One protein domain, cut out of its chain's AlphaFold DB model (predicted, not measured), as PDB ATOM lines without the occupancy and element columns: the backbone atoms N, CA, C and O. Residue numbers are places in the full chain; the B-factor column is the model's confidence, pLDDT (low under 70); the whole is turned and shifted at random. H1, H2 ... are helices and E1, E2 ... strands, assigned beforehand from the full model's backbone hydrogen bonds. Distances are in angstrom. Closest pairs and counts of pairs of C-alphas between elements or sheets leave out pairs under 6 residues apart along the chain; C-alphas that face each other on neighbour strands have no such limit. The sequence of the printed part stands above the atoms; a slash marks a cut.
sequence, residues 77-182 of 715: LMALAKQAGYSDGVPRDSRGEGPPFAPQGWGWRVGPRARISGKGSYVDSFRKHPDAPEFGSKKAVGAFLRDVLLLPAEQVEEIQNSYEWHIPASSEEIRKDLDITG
ATOM      1  N   LEU A  77     157.235 130.699 124.129       60.47
ATOM      2  CA  LEU A  77     158.464 131.490 124.011       60.47
ATOM      3  C   LEU A  77     158.174 132.988 123.794       60.47
ATOM      4  O   LEU A  77     158.852 133.832 124.378       60.47
ATOM      5  N   MET A  78     157.136 133.342 123.030       65.81
ATOM      6  CA  MET A  78     156.684 134.730 122.862       65.81
ATOM      7  C   MET A  78     156.061 135.304 124.145       65.81
ATOM      8  O   MET A  78     156.284 136.475 124.467       65.81
ATOM      9  N   ALA A  79     155.337 134.498 124.926       73.56
ATOM     10  CA  ALA A  79     154.843 134.895 126.245       73.56
ATOM     11  C   ALA A  79     155.998 135.144 127.231       73.56
ATOM     12  O   ALA A  79     155.999 136.162 127.925       73.56
ATOM     13  N   LEU A  80     157.022 134.283 127.229       71.75
ATOM     14  CA  LEU A  80     158.256 134.475 127.998       71.75
ATOM     15  C   LEU A  80     159.046 135.711 127.528       71.75
ATOM     16  O   LEU A  80     159.550 136.459 128.362       71.75
ATOM     17  N   ALA A  81     159.097 136.000 126.221       70.25
ATOM     18  CA  ALA A  81     159.693 137.231 125.688       70.25
ATOM     19  C   ALA A  81     158.976 138.486 126.180       70.25
ATOM     20  O   ALA A  81     159.617 139.444 126.613       70.25
ATOM     21  N   LYS A  82     157.641 138.455 126.182       76.25
ATOM     22  CA  LYS A  82     156.809 139.529 126.719       76.25
ATOM     23  C   LYS A  82     157.004 139.699 128.231       76.25
ATOM     24  O   LYS A  82     157.109 140.829 128.696       76.25
ATOM     25  N   GLN A  83     157.113 138.602 128.984       75.38
ATOM     26  CA  GLN A  83     157.385 138.623 130.427       75.38
ATOM     27  C   GLN A  83     158.790 139.159 130.755       75.38
ATOM     28  O   GLN A  83     158.954 139.872 131.742       75.38
ATOM     29  N   ALA A  84     159.783 138.872 129.911       72.69
ATOM     30  CA  ALA A  84     161.148 139.385 130.025       72.69
ATOM     31  C   ALA A  84     161.319 140.840 129.522       72.69
ATOM     32  O   ALA A  84     162.433 141.357 129.513       72.69
ATOM     33  N   GLY A  85     160.234 141.514 129.118       79.44
ATOM     34  CA  GLY A  85     160.252 142.916 128.685       79.44
ATOM     35  C   GLY A  85     160.665 143.146 127.226       79.44
ATOM     36  O   GLY A  85     160.870 144.287 126.829       79.44
ATOM     37  N   TYR A  86     160.751 142.095 126.406       81.06
ATOM     38  CA  TYR A  86     161.107 142.173 124.981       81.06
ATOM     39  C   TYR A  86     159.880 142.276 124.055       81.06
ATOM     40  O   TYR A  86     159.930 141.834 122.906       81.06
ATOM     41  N   SER A  87     158.767 142.843 124.540       76.19
ATOM     42  CA  SER A  87     157.511 142.976 123.776       76.19
ATOM     43  C   SER A  87     157.666 143.766 122.478       76.19
ATOM     44  O   SER A  87     156.988 143.475 121.496       76.19
ATOM     45  N   ASP A  88     158.574 144.739 122.479       81.75
ATOM     46  CA  ASP A  88     158.739 145.724 121.406       81.75
ATOM     47  C   ASP A  88     159.867 145.327 120.430       81.75
ATOM     48  O   ASP A  88     160.248 146.099 119.543       81.75
ATOM     49  N   GLY A  89     160.381 144.103 120.598       86.00
ATOM     50  CA  GLY A  89     161.572 143.562 119.956       86.00
ATOM     51  C   GLY A  89     162.861 143.867 120.727       86.00
ATOM     52  O   GLY A  89     162.882 144.591 121.721       86.00
ATOM     53  N   VAL A  90     163.962 143.284 120.267       87.50
ATOM     54  CA  VAL A  90     165.296 143.421 120.861       87.50
ATOM     55  C   VAL A  90     166.150 144.342 119.981       87.50
ATOM     56  O   VAL A  90     166.193 144.113 118.771       87.50
ATOM     57  N   PRO A  91     166.869 145.334 120.545       86.75
ATOM     58  CA  PRO A  91     167.791 146.164 119.776       86.75
ATOM     59  C   PRO A  91     168.977 145.376 119.204       86.75
ATOM     60  O   PRO A  91     169.487 144.443 119.839       86.75
ATOM     61  N   ARG A  92     169.522 145.804 118.067       84.81
ATOM     62  CA  ARG A  92     170.810 145.331 117.535       84.81
ATOM     63  C   ARG A  92     171.937 145.510 118.555       84.81
ATOM     64  O   ARG A  92     171.934 146.428 119.367       84.81
ATOM     65  N   ASP A  93     172.907 144.596 118.519       84.69
ATOM     66  CA  ASP A  93     174.017 144.488 119.479       84.69
ATOM     67  C   ASP A  93     173.647 144.181 120.946       84.69
ATOM     68  O   ASP A  93     174.558 143.922 121.745       84.69
ATOM     69  N   SER A  94     172.355 144.090 121.285       87.31
ATOM     70  CA  SER A  94     171.890 143.635 122.602       87.31
ATOM     71  C   SER A  94     172.410 142.248 122.957       87.31
ATOM     72  O   SER A  94     172.632 141.389 122.094       87.31
ATOM     73  N   ARG A  95     172.565 142.027 124.262       89.38
ATOM     74  CA  ARG A  95     172.998 140.768 124.867       89.38
ATOM     75  C   ARG A  95     172.099 140.445 126.053       89.38
ATOM     76  O   ARG A  95     171.640 141.363 126.728       89.38
ATOM     77  N   GLY A  96     171.932 139.165 126.333       88.75
ATOM     78  CA  GLY A  96     171.254 138.679 127.528       88.75
ATOM     79  C   GLY A  96     171.658 137.242 127.829       88.75
ATOM     80  O   GLY A  96     172.461 136.653 127.103       88.75
ATOM     81  N   GLU A  97     171.111 136.687 128.902       90.06
ATOM     82  CA  GLU A  97     171.357 135.311 129.328       90.06
ATOM     83  C   GLU A  97     170.025 134.615 129.613       90.06
ATOM     84  O   GLU A  97     169.100 135.240 130.129       90.06
ATOM     85  N   GLY A  98     169.923 133.327 129.281       85.88
ATOM     86  CA  GLY A  98     168.733 132.523 129.549       85.88
ATOM     87  C   GLY A  98     167.534 132.762 128.610       85.88
ATOM     88  O   GLY A  98     167.672 133.408 127.558       85.88
ATOM     89  N   PRO A  99     166.366 132.193 128.975       84.00
ATOM     90  CA  PRO A  99     165.144 132.213 128.171       84.00
ATOM     91  C   PRO A  99     164.516 133.621 128.084       84.00
ATOM     92  O   PRO A  99     164.879 134.506 128.858       84.00
ATOM     93  N   PRO A 100     163.588 133.874 127.137       80.31
ATOM     94  CA  PRO A 100     163.029 132.928 126.155       80.31
ATOM     95  C   PRO A 100     164.043 132.503 125.104       80.31
ATOM     96  O   PRO A 100     163.868 131.493 124.439       80.31
ATOM     97  N   PHE A 101     165.079 133.316 124.920       83.00
ATOM     98  CA  PHE A 101     165.933 133.183 123.775       83.00
ATOM     99  C   PHE A 101     166.886 132.012 123.998       83.00
ATOM    100  O   PHE A 101     166.824 131.075 123.225       83.00
ATOM    101  N   ALA A 102     167.721 131.986 125.042       83.88
ATOM    102  CA  ALA A 102     168.699 130.905 125.242       83.88
ATOM    103  C   ALA A 102     168.247 129.835 126.257       83.88
ATOM    104  O   ALA A 102     167.394 130.114 127.099       83.88
ATOM    105  N   PRO A 103     168.895 128.651 126.287       83.56
ATOM    106  CA  PRO A 103     168.839 127.779 127.457       83.56
ATOM    107  C   PRO A 103     169.261 128.519 128.735       83.56
ATOM    108  O   PRO A 103     170.078 129.443 128.695       83.56
ATOM    109  N   GLN A 104     168.757 128.091 129.895       84.88
ATOM    110  CA  GLN A 104     169.110 128.699 131.180       84.88
ATOM    111  C   GLN A 104     170.639 128.746 131.381       84.88
ATOM    112  O   GLN A 104     171.333 127.745 131.211       84.88
ATOM    113  N   GLY A 105     171.164 129.923 131.736       85.75
ATOM    114  CA  GLY A 105     172.602 130.159 131.931       85.75
ATOM    115  C   GLY A 105     173.425 130.371 130.650       85.75
ATOM    116  O   GLY A 105     174.610 130.676 130.751       85.75
ATOM    117  N   TRP A 106     172.839 130.246 129.455       88.12
ATOM    118  CA  TRP A 106     173.523 130.548 128.194       88.12
ATOM    119  C   TRP A 106     173.361 132.017 127.790       88.12
ATOM    120  O   TRP A 106     172.263 132.564 127.821       88.12
ATOM    121  N   GLY A 107     174.445 132.632 127.324       88.38
ATOM    122  CA  GLY A 107     174.473 133.982 126.773       88.38
ATOM    123  C   GLY A 107     174.135 134.047 125.280       88.38
ATOM    124  O   GLY A 107     174.770 133.396 124.435       88.38
ATOM    125  N   TRP A 108     173.183 134.915 124.948       88.81
ATOM    126  CA  TRP A 108     172.779 135.272 123.590       88.81
ATOM    127  C   TRP A 108     173.191 136.707 123.229       88.81
ATOM    128  O   TRP A 108     173.410 137.557 124.096       88.81
ATOM    129  N   ARG A 109     173.336 136.984 121.926       86.06
ATOM    130  CA  ARG A 109     173.684 138.317 121.410       86.06
ATOM    131  C   ARG A 109     173.192 138.508 119.980       86.06
ATOM    132  O   ARG A 109     173.568 137.733 119.102       86.06
ATOM    133  N   VAL A 110     172.516 139.624 119.718       85.50
ATOM    134  CA  VAL A 110     172.249 140.078 118.346       85.50
ATOM    135  C   VAL A 110     173.559 140.553 117.706       85.50
ATOM    136  O   VAL A 110     174.257 141.414 118.241       85.50
ATOM    137  N   GLY A 111     173.935 139.982 116.561       77.25
ATOM    138  CA  GLY A 111     175.188 140.340 115.890       77.25
ATOM    139  C   GLY A 111     175.165 141.752 115.268       77.25
ATOM    140  O   GLY A 111     174.174 142.113 114.635       77.25
ATOM    141  N   PRO A 112     176.277 142.518 115.284       72.31
ATOM    142  CA  PRO A 112     176.346 143.866 114.684       72.31
ATOM    143  C   PRO A 112     176.117 143.884 113.163       72.31
ATOM    144  O   PRO A 112     175.877 144.932 112.560       72.31
ATOM    145  N   ARG A 113     176.197 142.718 112.508       66.31
ATOM    146  CA  ARG A 113     175.928 142.518 111.073       66.31
ATOM    147  C   ARG A 113     174.691 141.660 110.797       66.31
ATOM    148  O   ARG A 113     174.470 141.321 109.635       66.31
ATOM    149  N   ALA A 114     173.913 141.320 111.827       73.19
ATOM    150  CA  ALA A 114     172.658 140.607 111.651       73.19
ATOM    151  C   ALA A 114     171.749 141.426 110.724       73.19
ATOM    152  O   ALA A 114     171.646 142.648 110.850       73.19
ATOM    153  N   ARG A 115     171.138 140.744 109.757       76.44
ATOM    154  CA  ARG A 115     170.109 141.323 108.892       76.44
ATOM    155  C   ARG A 115     168.754 140.968 109.472       76.44
ATOM    156  O   ARG A 115     168.588 139.850 109.963       76.44
ATOM    157  N   ILE A 116     167.815 141.897 109.373       81.88
ATOM    158  CA  ILE A 116     166.410 141.612 109.638       81.88
ATOM    159  C   ILE A 116     165.896 140.732 108.489       81.88
ATOM    160  O   ILE A 116     166.097 141.035 107.310       81.88
ATOM    161  N   SER A 117     165.320 139.584 108.834       79.56
ATOM    162  CA  SER A 117     164.658 138.679 107.898       79.56
ATOM    163  C   SER A 117     163.336 139.287 107.414       79.56
ATOM    164  O   SER A 117     162.792 140.187 108.051       79.56
ATOM    165  N   GLY A 118     162.745 138.747 106.342       74.50
ATOM    166  CA  GLY A 118     161.388 139.143 105.927       74.50
ATOM    167  C   GLY A 118     160.311 138.929 107.006       74.50
ATOM    168  O   GLY A 118     159.233 139.496 106.900       74.50
ATOM    169  N   LYS A 119     160.613 138.162 108.065       77.44
ATOM    170  CA  LYS A 119     159.748 137.936 109.233       77.44
ATOM    171  C   LYS A 119     159.966 138.952 110.372       77.44
ATOM    172  O   LYS A 119     159.487 138.725 111.476       77.44
ATOM    173  N   GLY A 120     160.731 140.027 110.156       80.69
ATOM    174  CA  GLY A 120     160.991 141.046 111.184       80.69
ATOM    175  C   GLY A 120     161.944 140.596 112.301       80.69
ATOM    176  O   GLY A 120     161.902 141.138 113.400       80.69
ATOM    177  N   SER A 121     162.798 139.600 112.046       83.81
ATOM    178  CA  SER A 121     163.648 138.969 113.066       83.81
ATOM    179  C   SER A 121     165.130 138.921 112.692       83.81
ATOM    180  O   SER A 121     165.484 138.842 111.514       83.81
ATOM    181  N   TYR A 122     166.016 138.931 113.687       81.12
ATOM    182  CA  TYR A 122     167.457 138.788 113.485       81.12
ATOM    183  C   TYR A 122     167.876 137.341 113.227       81.12
ATOM    184  O   TYR A 122     167.477 136.430 113.942       81.12
ATOM    185  N   VAL A 123     168.746 137.155 112.231       58.84
ATOM    186  CA  VAL A 123     169.173 135.839 111.711       58.84
ATOM    187  C   VAL A 123     170.381 135.222 112.466       58.84
ATOM    188  O   VAL A 123     170.874 134.178 112.056       58.84
ATOM    189  N   ASP A 124     170.897 135.823 113.555       61.53
ATOM    190  CA  ASP A 124     172.181 135.403 114.178       61.53
ATOM    191  C   ASP A 124     172.209 135.273 115.725       61.53
ATOM    192  O   ASP A 124     171.980 136.249 116.446       61.53
ATOM    193  N   SER A 125     172.626 134.074 116.196       61.66
ATOM    194  CA  SER A 125     173.155 133.639 117.527       61.66
ATOM    195  C   SER A 125     173.610 132.139 117.434       61.66
ATOM    196  O   SER A 125     173.486 131.565 116.354       61.66
ATOM    197  N   PHE A 126     174.176 131.392 118.407       58.03
ATOM    198  CA  PHE A 126     174.627 131.625 119.803       58.03
ATOM    199  C   PHE A 126     175.992 132.226 119.841       58.03
ATOM    200  O   PHE A 126     176.742 132.083 118.873       58.03
ATOM    201  N   ARG A 127     176.349 132.739 121.029       63.47
ATOM    202  CA  ARG A 127     177.763 132.838 121.377       63.47
ATOM    203  C   ARG A 127     178.182 132.157 122.683       63.47
ATOM    204  O   ARG A 127     179.267 131.607 122.638       63.47
ATOM    205  N   LYS A 128     177.438 132.089 123.796       73.75
ATOM    206  CA  LYS A 128     178.095 131.700 125.069       73.75
ATOM    207  C   LYS A 128     177.390 130.610 125.891       73.75
ATOM    208  O   LYS A 128     176.364 130.869 126.498       73.75
ATOM    209  N   HIS A 129     177.985 129.419 125.981       81.00
ATOM    210  CA  HIS A 129     177.745 128.503 127.113       81.00
ATOM    211  C   HIS A 129     178.491 129.066 128.343       81.00
ATOM    212  O   HIS A 129     179.567 129.632 128.138       81.00
ATOM    213  N   PRO A 130     177.984 128.946 129.588       80.69
ATOM    214  CA  PRO A 130     178.586 129.592 130.766       80.69
ATOM    215  C   PRO A 130     180.090 129.304 130.914       80.69
ATOM    216  O   PRO A 130     180.881 130.232 131.077       80.69
ATOM    217  N   ASP A 131     180.490 128.045 130.726       80.12
ATOM    218  CA  ASP A 131     181.887 127.589 130.821       80.12
ATOM    219  C   ASP A 131     182.713 127.712 129.519       80.12
ATOM    220  O   ASP A 131     183.805 127.149 129.426       80.12
ATOM    221  N   ALA A 132     182.212 128.401 128.483       80.38
ATOM    222  CA  ALA A 132     182.833 128.422 127.154       80.38
ATOM    223  C   ALA A 132     183.159 129.836 126.622       80.38
ATOM    224  O   ALA A 132     182.483 130.816 126.956       80.38
ATOM    225  N   PRO A 133     184.171 129.966 125.737       78.88
ATOM    226  CA  PRO A 133     184.406 131.191 124.973       78.88
ATOM    227  C   PRO A 133     183.284 131.462 123.953       78.88
ATOM    228  O   PRO A 133     182.552 130.557 123.558       78.88
ATOM    229  N   GLU A 134     183.179 132.710 123.480       80.94
ATOM    230  CA  GLU A 134     182.159 133.111 122.499       80.94
ATOM    231  C   GLU A 134     182.286 132.342 121.159       80.94
ATOM    232  O   GLU A 134     183.233 132.530 120.392       80.94
ATOM    233  N   PHE A 135     181.296 131.509 120.836       81.44
ATOM    234  CA  PHE A 135     181.205 130.738 119.600       81.44
ATOM    235  C   PHE A 135     181.018 131.627 118.366       81.44
ATOM    236  O   PHE A 135     180.235 132.575 118.336       81.44
ATOM    237  N   GLY A 136     181.726 131.295 117.284       72.69
ATOM    238  CA  GLY A 136     181.692 132.075 116.045       72.69
ATOM    239  C   GLY A 136     180.427 131.898 115.190       72.69
ATOM    240  O   GLY A 136     180.111 132.793 114.403       72.69
ATOM    241  N   SER A 137     179.754 130.742 115.290       75.25
ATOM    242  CA  SER A 137     178.694 130.280 114.370       75.25
ATOM    243  C   SER A 137     177.908 129.076 114.924       75.25
ATOM    244  O   SER A 137     178.442 128.360 115.772       75.25
ATOM    245  N   LYS A 138     176.723 128.760 114.359       76.69
ATOM    246  CA  LYS A 138     175.935 127.535 114.664       76.69
ATOM    247  C   LYS A 138     176.792 126.254 114.614       76.69
ATOM    248  O   LYS A 138     176.694 125.407 115.494       76.69
ATOM    249  N   LYS A 139     177.723 126.152 113.653       83.56
ATOM    250  CA  LYS A 139     178.658 125.011 113.542       83.56
ATOM    251  C   LYS A 139     179.622 124.888 114.726       83.56
ATOM    252  O   LYS A 139     179.944 123.771 115.109       83.56
ATOM    253  N   ALA A 140     180.076 126.005 115.297       84.75
ATOM    254  CA  ALA A 140     180.952 125.993 116.471       84.75
ATOM    255  C   ALA A 140     180.192 125.571 117.740       84.75
ATOM    256  O   ALA A 140     180.738 124.832 118.551       84.75
ATOM    257  N   VAL A 141     178.920 125.967 117.862       82.56
ATOM    258  CA  VAL A 141     178.026 125.500 118.935       82.56
ATOM    259  C   VAL A 141     177.794 123.995 118.814       82.56
ATOM    260  O   VAL A 141     178.004 123.267 119.773       82.56
ATOM    261  N   GLY A 142     177.436 123.507 117.621       86.19
ATOM    262  CA  GLY A 142     177.226 122.076 117.384       86.19
ATOM    263  C   GLY A 142     178.484 121.220 117.560       86.19
ATOM    264  O   GLY A 142     178.382 120.073 117.984       86.19
ATOM    265  N   ALA A 143     179.667 121.768 117.270       88.50
ATOM    266  CA  ALA A 143     180.937 121.136 117.623       88.50
ATOM    267  C   ALA A 143     181.112 121.082 119.147       88.50
ATOM    268  O   ALA A 143     181.312 120.008 119.685       88.50
ATOM    269  N   PHE A 144     180.930 122.188 119.874       88.88
ATOM    270  CA  PHE A 144     181.046 122.190 121.337       88.88
ATOM    271  C   PHE A 144     180.068 121.223 122.027       88.88
ATOM    272  O   PHE A 144     180.472 120.450 122.896       88.88
ATOM    273  N   LEU A 145     178.797 121.214 121.613       88.94
ATOM    274  CA  LEU A 145     177.777 120.329 122.180       88.94
ATOM    275  C   LEU A 145     178.112 118.834 121.980       88.94
ATOM    276  O   LEU A 145     177.900 118.043 122.896       88.94
ATOM    277  N   ARG A 146     178.669 118.444 120.823       93.31
ATOM    278  CA  ARG A 146     179.064 117.046 120.544       93.31
ATOM    279  C   ARG A 146     180.438 116.679 121.091       93.31
ATOM    280  O   ARG A 146     180.608 115.588 121.616       93.31
ATOM    281  N   ASP A 147     181.414 117.566 120.954       92.38
ATOM    282  CA  ASP A 147     182.830 117.252 121.159       92.38
ATOM    283  C   ASP A 147     183.284 117.548 122.602       92.38
ATOM    284  O   ASP A 147     184.243 116.940 123.073       92.38
ATOM    285  N   VAL A 148     182.609 118.471 123.306       89.69
ATOM    286  CA  VAL A 148     182.937 118.867 124.693       89.69
ATOM    287  C   VAL A 148     181.882 118.392 125.688       89.69
ATOM    288  O   VAL A 148     182.244 117.803 126.703       89.69
ATOM    289  N   LEU A 149     180.591 118.604 125.405       87.56
ATOM    290  CA  LEU A 149     179.504 118.110 126.270       87.56
ATOM    291  C   LEU A 149     179.086 116.660 125.969       87.56
ATOM    292  O   LEU A 149     178.284 116.101 126.711       87.56
ATOM    293  N   LEU A 150     179.639 116.043 124.915       94.06
ATOM    294  CA  LEU A 150     179.391 114.646 124.525       94.06
ATOM    295  C   LEU A 150     177.905 114.306 124.305       94.06
ATOM    296  O   LEU A 150     177.491 113.158 124.486       94.06
ATOM    297  N   LEU A 151     177.096 115.291 123.897       90.69
ATOM    298  CA  LEU A 151     175.668 115.089 123.659       90.69
ATOM    299  C   LEU A 151     175.415 114.273 122.372       90.69
ATOM    300  O   LEU A 151     176.105 114.483 121.365       90.69
ATOM    301  N   PRO A 152     174.400 113.382 122.359       93.38
ATOM    302  CA  PRO A 152     173.948 112.682 121.157       93.38
ATOM    303  C   PRO A 152     173.583 113.646 120.026       93.38
ATOM    304  O   PRO A 152     173.064 114.734 120.270       93.38
ATOM    305  N   ALA A 153     173.792 113.228 118.773       91.19
ATOM    306  CA  ALA A 153     173.506 114.064 117.603       91.19
ATOM    307  C   ALA A 153     172.056 114.582 117.578       91.19
ATOM    308  O   ALA A 153     171.847 115.751 117.273       91.19
ATOM    309  N   GLU A 154     171.098 113.743 117.980       90.19
ATOM    310  CA  GLU A 154     169.670 114.069 118.097       90.19
ATOM    311  C   GLU A 154     169.427 115.239 119.065       90.19
ATOM    312  O   GLU A 154     168.858 116.248 118.664       90.19
ATOM    313  N   GLN A 155     169.965 115.178 120.289       86.56
ATOM    314  CA  GLN A 155     169.863 116.273 121.271       86.56
ATOM    315  C   GLN A 155     170.588 117.543 120.807       86.56
ATOM    316  O   GLN A 155     170.179 118.658 121.121       86.56
ATOM    317  N   VAL A 156     171.677 117.405 120.045       86.88
ATOM    318  CA  VAL A 156     172.393 118.559 119.486       86.88
ATOM    319  C   VAL A 156     171.615 119.235 118.359       86.88
ATOM    320  O   VAL A 156     171.728 120.454 118.217       86.88
ATOM    321  N   GLU A 157     170.841 118.486 117.576       85.38
ATOM    322  CA  GLU A 157     169.902 119.044 116.598       85.38
ATOM    323  C   GLU A 157     168.670 119.630 117.292       85.38
ATOM    324  O   GLU A 157     168.311 120.765 116.997       85.38
ATOM    325  N   GLU A 158     168.103 118.951 118.289       83.62
ATOM    326  CA  GLU A 158     167.003 119.450 119.123       83.62
ATOM    327  C   GLU A 158     167.349 120.802 119.770       83.62
ATOM    328  O   GLU A 158     166.647 121.782 119.536       83.62
ATOM    329  N   ILE A 159     168.485 120.922 120.468       78.44
ATOM    330  CA  ILE A 159     168.966 122.189 121.064       78.44
ATOM    331  C   ILE A 159     169.295 123.247 119.990       78.44
ATOM    332  O   ILE A 159     169.232 124.449 120.242       78.44
ATOM    333  N   GLN A 160     169.651 122.839 118.771       79.06
ATOM    334  CA  GLN A 160     169.898 123.770 117.666       79.06
ATOM    335  C   GLN A 160     168.633 124.245 116.945       79.06
ATOM    336  O   GLN A 160     168.710 125.268 116.257       79.06
ATOM    337  N   ASN A 161     167.532 123.502 117.069       77.88
ATOM    338  CA  ASN A 161     166.297 123.698 116.315       77.88
ATOM    339  C   ASN A 161     165.176 124.281 117.190       77.88
ATOM    340  O   ASN A 161     164.563 125.255 116.769       77.88
ATOM    341  N   SER A 162     164.985 123.777 118.417       69.19
ATOM    342  CA  SER A 162     164.067 124.340 119.439       69.19
ATOM    343  C   SER A 162     164.284 125.836 119.652       69.19
ATOM    344  O   SER A 162     163.344 126.608 119.810       69.19
ATOM    345  N   TYR A 163     165.544 126.254 119.588       65.19
ATOM    346  CA  TYR A 163     165.908 127.644 119.755       65.19
ATOM    347  C   TYR A 163     166.000 128.423 118.422       65.19
ATOM    348  O   TYR A 163     166.059 129.645 118.471       65.19
ATOM    349  N   GLU A 164     166.013 127.775 117.239       60.28
ATOM    350  CA  GLU A 164     166.450 128.355 115.948       60.28
ATOM    351  C   GLU A 164     165.908 129.771 115.656       60.28
ATOM    352  O   GLU A 164     164.710 130.046 115.632       60.28
ATOM    353  N   TRP A 165     166.832 130.721 115.484       61.19
ATOM    354  CA  TRP A 165     166.632 132.016 116.124       61.19
ATOM    355  C   TRP A 165     165.946 133.034 115.236       61.19
ATOM    356  O   TRP A 165     166.484 133.517 114.236       61.19
ATOM    357  N   HIS A 166     164.770 133.440 115.691       68.12
ATOM    358  CA  HIS A 166     164.091 134.645 115.264       68.12
ATOM    359  C   HIS A 166     163.929 135.568 116.473       68.12
ATOM    360  O   HIS A 166     162.812 135.803 116.924       68.12
ATOM    361  N   ILE A 167     165.042 136.117 116.988       81.44
ATOM    362  CA  ILE A 167     164.953 137.234 117.942       81.44
ATOM    363  C   ILE A 167     164.187 138.355 117.221       81.44
ATOM    364  O   ILE A 167     164.678 138.811 116.180       81.44
ATOM    365  N   PRO A 168     163.006 138.782 117.702       82.62
ATOM    366  CA  PRO A 168     162.238 139.831 117.047       82.62
ATOM    367  C   PRO A 168     163.068 141.112 117.059       82.62
ATOM    368  O   PRO A 168     163.567 141.519 118.110       82.62
ATOM    369  N   ALA A 169     163.266 141.724 115.895       84.62
ATOM    370  CA  ALA A 169     163.967 142.996 115.813       84.62
ATOM    371  C   ALA A 169     163.072 144.106 116.370       84.62
ATOM    372  O   ALA A 169     161.846 144.028 116.262       84.62
ATOM    373  N   SER A 170     163.670 145.141 116.963       87.00
ATOM    374  CA  SER A 170     162.880 146.266 117.462       87.00
ATOM    375  C   SER A 170     162.113 146.956 116.326       87.00
ATOM    376  O   SER A 170     162.590 147.047 115.188       87.00
ATOM    377  N   SER A 171     160.911 147.462 116.616       81.88
ATOM    378  CA  SER A 171     160.072 148.104 115.586       81.88
ATOM    379  C   SER A 171     160.746 149.316 114.915       81.88
ATOM    380  O   SER A 171     160.510 149.588 113.734       81.88
ATOM    381  N   GLU A 172     161.642 150.003 115.629       85.50
ATOM    382  CA  GLU A 172     162.482 151.083 115.101       85.50
ATOM    383  C   GLU A 172     163.500 150.580 114.069       85.50
ATOM    384  O   GLU A 172     163.728 151.223 113.043       85.50
ATOM    385  N   GLU A 173     164.094 149.412 114.304       85.94
ATOM    386  CA  GLU A 173     165.113 148.836 113.427       85.94
ATOM    387  C   GLU A 173     164.509 148.175 112.197       85.94
ATOM    388  O   GLU A 173     165.079 148.297 111.113       85.94
ATOM    389  N   ILE A 174     163.324 147.570 112.332       84.38
ATOM    390  CA  ILE A 174     162.523 147.113 111.189       84.38
ATOM    391  C   ILE A 174     162.257 148.297 110.250       84.38
ATOM    392  O   ILE A 174     162.550 148.206 109.060       84.38
ATOM    393  N   ARG A 175     161.794 149.442 110.777       83.06
ATOM    394  CA  ARG A 175     161.606 150.671 109.982       83.06
ATOM    395  C   ARG A 175     162.915 151.153 109.356       83.06
ATOM    396  O   ARG A 175     162.944 151.446 108.167       83.06
ATOM    397  N   LYS A 176     164.011 151.179 110.118       85.31
ATOM    398  CA  LYS A 176     165.323 151.656 109.654       85.31
ATOM    399  C   LYS A 176     165.905 150.814 108.511       85.31
ATOM    400  O   LYS A 176     166.374 151.384 107.526       85.31
ATOM    401  N   ASP A 177     165.864 149.486 108.604       78.25
ATOM    402  CA  ASP A 177     166.348 148.601 107.533       78.25
ATOM    403  C   ASP A 177     165.378 148.586 106.327       78.25
ATOM    404  O   ASP A 177     165.835 148.509 105.180       78.25
ATOM    405  N   LEU A 178     164.061 148.747 106.542       72.38
ATOM    406  CA  LEU A 178     163.080 148.935 105.459       72.38
ATOM    407  C   LEU A 178     163.274 150.269 104.720       72.38
ATOM    408  O   LEU A 178     163.261 150.286 103.492       72.38
ATOM    409  N   ASP A 179     163.561 151.368 105.419       74.94
ATOM    410  CA  ASP A 179     163.864 152.668 104.802       74.94
ATOM    411  C   ASP A 179     165.157 152.630 103.973       74.94
ATOM    412  O   ASP A 179     165.243 153.235 102.900       74.94
ATOM    413  N   ILE A 180     166.178 151.908 104.450       68.50
ATOM    414  CA  ILE A 180     167.442 151.714 103.723       68.50
ATOM    415  C   ILE A 180     167.216 150.866 102.463       68.50
ATOM    416  O   ILE A 180     167.736 151.196 101.395       68.50
ATOM    417  N   THR A 181     166.430 149.791 102.555       59.56
ATOM    418  CA  THR A 181     166.157 148.906 101.410       59.56
ATOM    419  C   THR A 181     165.182 149.524 100.402       59.56
ATOM    420  O   THR A 181     165.422 149.423  99.197       59.56
ATOM    421  N   GLY A 182     164.172 150.266 100.862       57.56
ATOM    422  CA  GLY A 182     163.256 151.047 100.025       57.56
ATOM    423  C   GLY A 182     163.949 152.178  99.256       57.56
ATOM    424  O   GLY A 182     163.626 152.424  98.098       57.56
TER     425      GLY A 182
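What this domain is: This is residues 77 to 182 of the 715 residues of an uncharacterized protein of Klebsormidium nitens (UniProt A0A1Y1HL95). A helical hairpin, H2 and H3, makes one end of this elongated model and H4 the other; between them lie loops with a small strand hairpin, E1 and E2, and H1 at one side. The printed part has 106 residues, in order H1, E1, E2, H2, H3, H4; the sheet E1 - E2 is antiparallel, and the class is mostly helix, with under half of the residues in named elements. It is compact, radius of gyration of the C-alphas 14.4 A, spanning 46 by 29 by 23 A.

How they stand to each other: Start at H1, residues 77 to 83, which touches no helix. Next, E1, residues 95 to 97, and E2, residues 107 to 109, form a hairpin; N 96 and O 108 are within hydrogen-bond range at 3.1 A. H2, residues 138 to 147, and H3, residues 153 to 161, touch, closest at the C-alphas of Leu 145 and Val 156, 6.3 A, with a shallow tilt of 31 degrees, opposite ways. H4, residues 171 to 182, is apart from H3. In H1, H2, H3 and H4 every O i to N i+4 pair is within hydrogen-bond range.

Where its parts are: Find C-alpha 77 at (158.464, 131.490, 124.011), where H1 begins, 9.7 A long. E1 measures 7.2 A, E2 6.9 A, H2 14.0 A and H3 12.1 A; H4, 16.2 A, ends at C-alpha 182, (163.256, 151.047, 100.025).

The domain as a whole: The farthest C-alphas, of Leu 150 and Gly 182, are 46.8 A apart. The printed part has no cut; links H1 to E1 and E2 to H2 are long. pLDDT is under 70 at 16 residues, among them 123 to 127.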